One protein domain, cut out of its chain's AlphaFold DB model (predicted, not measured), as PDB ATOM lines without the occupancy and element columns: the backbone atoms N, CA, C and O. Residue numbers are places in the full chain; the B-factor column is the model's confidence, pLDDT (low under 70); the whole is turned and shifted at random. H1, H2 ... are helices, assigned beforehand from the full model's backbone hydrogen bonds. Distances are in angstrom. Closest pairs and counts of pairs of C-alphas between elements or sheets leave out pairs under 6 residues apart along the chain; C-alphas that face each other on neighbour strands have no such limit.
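Overview. This is residues 37 to 81 of the 81 residues of an uncharacterized protein of Microbacterium paludicola (UniProt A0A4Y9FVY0). The model is a wide, open V: the long helix H1 makes one arm, residues 60 to 67 turn the corner and rise into the second arm, and the shorter helix H2 continues that arm. The space between the helices is empty. The printed part has 45 residues with two named helices, H1 then H2, and no named strand; its class is all helix. It is extended, with a radius of gyration of the C-alphas of 15.4 A, and flat, spanning 40 by 32 by 12 A.

Along the chain. H1, residues 37 to 59, begins at C-alpha 37 (194.279, 160.915, 147.594) and is 32.4 A long from first to last C-alpha. H2, residues 68 to 78, is 15.3 A long and ends at C-alpha 78 (158.116, 150.931, 154.251).

Arrangement. H1 and H2 are apart, joined by a short link of 8 residues. In both helices every O i to N i+4 pair is within hydrogen-bond range.

Size, cuts and confidence. The C-alphas farthest apart, those of Thr 37 and Ala 77, are 40.8 A apart. The printed part has no cut. Residues 37 to 38 have pLDDT under 70.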
ATOM      1  N   THR A  37     194.705 159.504 147.612       55.06
ATOM      2  CA  THR A  37     194.279 160.915 147.594       55.06
ATOM      3  C   THR A  37     193.381 161.207 146.391       55.06
ATOM      4  O   THR A  37     192.434 161.959 146.531       55.06
ATOM      5  N   GLY A  38     193.583 160.520 145.257       60.31
ATOM      6  CA  GLY A  38     192.660 160.590 144.119       60.31
ATOM      7  C   GLY A  38     191.243 160.097 144.441       60.31
ATOM      8  O   GLY A  38     190.283 160.773 144.111       60.31
ATOM      9  N   GLU A  39     191.097 158.968 145.142       72.00
ATOM     10  CA  GLU A  39     189.774 158.400 145.445       72.00
ATOM     11  C   GLU A  39     189.031 159.216 146.511       72.00
ATOM     12  O   GLU A  39     187.832 159.449 146.380       72.00
ATOM     13  N   GLN A  40     189.732 159.712 147.538       79.31
ATOM     14  CA  GLN A  40     189.103 160.568 148.546       79.31
ATOM     15  C   GLN A  40     188.734 161.945 147.990       79.31
ATOM     16  O   GLN A  40     187.637 162.420 148.269       79.31
ATOM     17  N   ASP A  41     189.603 162.570 147.191       81.00
ATOM     18  CA  ASP A  41     189.309 163.869 146.580       81.00
ATOM     19  C   ASP A  41     188.104 163.768 145.624       81.00
ATOM     20  O   ASP A  41     187.263 164.674 145.592       81.00
ATOM     21  N   ASP A  42     187.975 162.648 144.902       82.94
ATOM     22  CA  ASP A  42     186.828 162.347 144.039       82.94
ATOM     23  C   ASP A  42     185.542 162.105 144.852       82.94
ATOM     24  O   ASP A  42     184.480 162.633 144.507       82.94
ATOM     25  N   ILE A  43     185.624 161.366 145.966       84.75
ATOM     26  CA  ILE A  43     184.501 161.170 146.901       84.75
ATOM     27  C   ILE A  43     184.058 162.512 147.494       84.75
ATOM     28  O   ILE A  43     182.861 162.814 147.527       84.75
ATOM     29  N   ASP A  44     185.003 163.342 147.924       89.44
ATOM     30  CA  ASP A  44     184.728 164.654 148.502       89.44
ATOM     31  C   ASP A  44     184.135 165.606 147.453       89.44
ATOM     32  O   ASP A  44     183.249 166.409 147.761       89.44
ATOM     33  N   ALA A  45     184.587 165.526 146.196       91.94
ATOM     34  CA  ALA A  45     184.004 166.265 145.080       91.94
ATOM     35  C   ALA A  45     182.566 165.827 144.784       91.94
ATOM     36  O   ALA A  45     181.692 166.687 144.622       91.94
ATOM     37  N   ALA A  46     182.301 164.520 144.776       94.75
ATOM     38  CA  ALA A  46     180.960 163.980 144.592       94.75
ATOM     39  C   ALA A  46     180.017 164.420 145.723       94.75
ATOM     40  O   ALA A  46     178.904 164.875 145.456       94.75
ATOM     41  N   TRP A  47     180.477 164.378 146.978       96.69
ATOM     42  CA  TRP A  47     179.694 164.850 148.122       96.69
ATOM     43  C   TRP A  47     179.386 166.343 148.056       96.69
ATOM     44  O   TRP A  47     178.247 166.733 148.312       96.69
ATOM     45  N   ARG A  48     180.363 167.179 147.683       97.25
ATOM     46  CA  ARG A  48     180.130 168.619 147.487       97.25
ATOM     47  C   ARG A  48     179.076 168.870 146.411       97.25
ATOM     48  O   ARG A  48     178.135 169.614 146.658       97.25
ATOM     49  N   SER A  49     179.187 168.184 145.271       96.94
ATOM     50  CA  SER A  49     178.210 168.298 144.184       96.94
ATOM     51  C   SER A  49     176.799 167.881 144.612       96.94
ATOM     52  O   SER A  49     175.829 168.538 144.240       96.94
ATOM     53  N   GLU A  50     176.668 166.805 145.389       97.62
ATOM     54  CA  GLU A  50     175.373 166.330 145.888       97.62
ATOM     55  C   GLU A  50     174.745 167.323 146.874       97.62
ATOM     56  O   GLU A  50     173.555 167.633 146.783       97.62
ATOM     57  N   VAL A  51     175.538 167.848 147.814       97.50
ATOM     58  CA  VAL A  51     175.066 168.842 148.789       97.50
ATOM     59  C   VAL A  51     174.618 170.120 148.083       97.50
ATOM     60  O   VAL A  51     173.534 170.619 148.390       97.50
ATOM     61  N   ASP A  52     175.399 170.610 147.117       97.69
ATOM     62  CA  ASP A  52     175.052 171.798 146.334       97.69
ATOM     63  C   ASP A  52     173.752 171.583 145.547       97.69
ATOM     64  O   ASP A  52     172.865 172.437 145.586       97.69
ATOM     65  N   SER A  53     173.587 170.422 144.902       96.62
ATOM     66  CA  SER A  53     172.351 170.086 144.184       96.62
ATOM     67  C   SER A  53     171.135 170.081 145.114       96.62
ATOM     68  O   SER A  53     170.121 170.707 144.809       96.62
ATOM     69  N   ARG A  54     171.235 169.435 146.283       95.62
ATOM     70  CA  ARG A  54     170.128 169.396 147.254       95.62
ATOM     71  C   ARG A  54     169.806 170.768 147.824       95.62
ATOM     72  O   ARG A  54     168.640 171.069 148.071       95.62
ATOM     73  N   LEU A  55     170.824 171.593 148.061       96.69
ATOM     74  CA  LEU A  55     170.624 172.962 148.516       96.69
ATOM     75  C   LEU A  55     169.873 173.772 147.456       96.69
ATOM     76  O   LEU A  55     168.930 174.480 147.806       96.69
ATOM     77  N   VAL A  56     170.245 173.638 146.180       97.56
ATOM     78  CA  VAL A  56     169.527 174.274 145.069       97.56
ATOM     79  C   VAL A  56     168.067 173.828 145.042       97.56
ATOM     80  O   VAL A  56     167.200 174.698 145.024       97.56
ATOM     81  N   ASP A  57     167.787 172.525 145.137       97.00
ATOM     82  CA  ASP A  57     166.412 172.002 145.127       97.00
ATOM     83  C   ASP A  57     165.553 172.584 146.260       97.00
ATOM     84  O   ASP A  57     164.371 172.890 146.071       97.00
ATOM     85  N   VAL A  58     166.142 172.759 147.447       95.75
ATOM     86  CA  VAL A  58     165.471 173.377 148.598       95.75
ATOM     87  C   VAL A  58     165.251 174.870 148.367       95.75
ATOM     88  O   VAL A  58     164.138 175.358 148.554       95.75
ATOM     89  N   LEU A  59     166.284 175.604 147.942       96.38
ATOM     90  CA  LEU A  59     166.206 177.052 147.729       96.38
ATOM     91  C   LEU A  59     165.259 177.427 146.583       96.38
ATOM     92  O   LEU A  59     164.617 178.475 146.638       96.38
ATOM     93  N   SER A  60     165.143 176.578 145.561       96.38
ATOM     94  CA  SER A  60     164.225 176.781 144.441       96.38
ATOM     95  C   SER A  60     162.806 176.276 144.716       96.38
ATOM     96  O   SER A  60     161.972 176.332 143.812       96.38
ATOM     97  N   ASN A  61     162.518 175.756 145.918       93.81
ATOM     98  CA  ASN A  61     161.274 175.047 146.244       93.81
ATOM     99  C   ASN A  61     160.946 173.903 145.259       93.81
ATOM    100  O   ASN A  61     159.777 173.585 145.039       93.81
ATOM    101  N   ALA A  62     161.963 173.282 144.650       94.88
ATOM    102  CA  ALA A  62     161.781 172.120 143.778       94.88
ATOM    103  C   ALA A  62     161.483 170.839 144.578       94.88
ATOM    104  O   ALA A  62     160.965 169.870 144.024       94.88
ATOM    105  N   VAL A  63     161.760 170.844 145.887       92.81
ATOM    106  CA  VAL A  63     161.414 169.766 146.815       92.81
ATOM    107  C   VAL A  63     160.536 170.272 147.959       92.81
ATOM    108  O   VAL A  63     160.760 171.343 148.520       92.81
ATOM    109  N   GLN A  64     159.540 169.472 148.342       90.12
ATOM    110  CA  GLN A  64     158.741 169.723 149.537       90.12
ATOM    111  C   GLN A  64     159.424 169.097 150.757       90.12
ATOM    112  O   GLN A  64     159.538 167.873 150.861       90.12
ATOM    113  N   LEU A  65     159.855 169.937 151.698       90.38
ATOM    114  CA  LEU A  65     160.382 169.474 152.978       90.38
ATOM    115  C   LEU A  65     159.239 168.992 153.878       90.38
ATOM    116  O   LEU A  65     158.223 169.670 154.027       90.38
ATOM    117  N   GLY A  66     159.416 167.810 154.467       90.00
ATOM    118  CA  GLY A  66     158.511 167.254 155.472       90.00
ATOM    119  C   GLY A  66     159.074 167.393 156.883       90.00
ATOM    120  O   GLY A  66     160.237 167.756 157.084       90.00
ATOM    121  N   THR A  67     158.263 167.050 157.875       95.00
ATOM    122  CA  THR A  67     158.734 166.942 159.256       95.00
ATOM    123  C   THR A  67     159.530 165.653 159.468       95.00
ATOM    124  O   THR A  67     159.431 164.673 158.714       95.00
ATOM    125  N   PHE A  68     160.324 165.631 160.539       93.81
ATOM    126  CA  PHE A  68     160.998 164.409 160.968       93.81
ATOM    127  C   PHE A  68     159.994 163.282 161.255       93.81
ATOM    128  O   PHE A  68     160.212 162.151 160.828       93.81
ATOM    129  N   GLU A  69     158.871 163.591 161.910       97.00
ATOM    130  CA  GLU A  69     157.859 162.593 162.273       97.00
ATOM    131  C   GLU A  69     157.195 161.951 161.051       97.00
ATOM    132  O   GLU A  69     157.070 160.728 160.993       97.00
ATOM    133  N   GLU A  70     156.854 162.742 160.030       95.12
ATOM    134  CA  GLU A  70     156.339 162.229 158.752       95.12
ATOM    135  C   GLU A  70     157.353 161.311 158.064       95.12
ATOM    136  O   GLU A  70     157.009 160.245 157.544       95.12
ATOM    137  N   THR A  71     158.626 161.711 158.081       92.50
ATOM    138  CA  THR A  71     159.712 160.934 157.480       92.50
ATOM    139  C   THR A  71     159.922 159.615 158.220       92.50
ATOM    140  O   THR A  71     160.031 158.565 157.580       92.50
ATOM    141  N   ARG A  72     159.912 159.645 159.557       94.06
ATOM    142  CA  ARG A  72     160.033 158.465 160.419       94.06
ATOM    143  C   ARG A  72     158.867 157.501 160.217       94.06
ATOM    144  O   ARG A  72     159.099 156.308 160.027       94.06
ATOM    145  N   ALA A  73     157.635 158.009 160.203       95.12
ATOM    146  CA  ALA A  73     156.439 157.205 159.975       95.12
ATOM    147  C   ALA A  73     156.472 156.522 158.599       95.12
ATOM    148  O   ALA A  73     156.220 155.321 158.497       95.12
ATOM    149  N   ARG A  74     156.863 157.256 157.547       93.06
ATOM    150  CA  ARG A  74     157.018 156.707 156.191       93.06
ATOM    151  C   ARG A  74     158.092 155.622 156.124       93.06
ATOM    152  O   ARG A  74     157.887 154.615 155.450       93.06
ATOM    153  N   PHE A  75     159.222 155.814 156.804       94.69
ATOM    154  CA  PHE A  75     160.279 154.806 156.871       94.69
ATOM    155  C   PHE A  75     159.784 153.525 157.552       94.69
ATOM    156  O   PHE A  75     159.909 152.454 156.969       94.69
ATOM    157  N   ALA A  76     159.161 153.641 158.729       95.31
ATOM    158  CA  ALA A  76     158.629 152.498 159.471       95.31
ATOM    159  C   ALA A  76     157.531 151.748 158.696       95.31
ATOM    160  O   ALA A  76     157.486 150.523 158.716       95.31
ATOM    161  N   ALA A  77     156.677 152.469 157.961       95.69
ATOM    162  CA  ALA A  77     155.668 151.858 157.099       95.69
ATOM    163  C   ALA A  77     156.283 151.084 155.919       95.69
ATOM    164  O   ALA A  77     155.743 150.064 155.498       95.69
ATOM    165  N   LYS A  78     157.408 151.567 155.373       96.38
ATOM    166  CA  LYS A  78     158.116 150.931 154.251       96.38
ATOM    167  C   LYS A  78     159.010 149.767 154.695       96.38
ATOM    168  O   LYS A  78     159.223 148.837 153.923       96.38
ATOM    169  N   HIS A  79     159.527 149.833 155.918       92.69
ATOM    170  CA  HIS A  79     160.429 148.853 156.513       92.69
ATOM    171  C   HIS A  79     159.856 148.369 157.854       92.69
ATOM    172  O   HIS A  79     160.353 148.773 158.908       92.69
ATOM    173  N   PRO A  80     158.786 147.550 157.828       83.00
ATOM    174  CA  PRO A  80     158.247 146.953 159.042       83.00
ATOM    175  C   PRO A  80     159.271 145.986 159.653       83.00
ATOM    176  O   PRO A  80     160.035 145.350 158.926       83.00
ATOM    177  N   ALA A  81     159.295 145.931 160.987       80.56
ATOM    178  CA  ALA A  81     160.164 145.046 161.763       80.56
ATOM    179  C   ALA A  81     159.804 143.563 161.593       80.56
ATOM    180  O   ALA A  81     158.604 143.269 161.372       80.56
TER     181      ALA A  81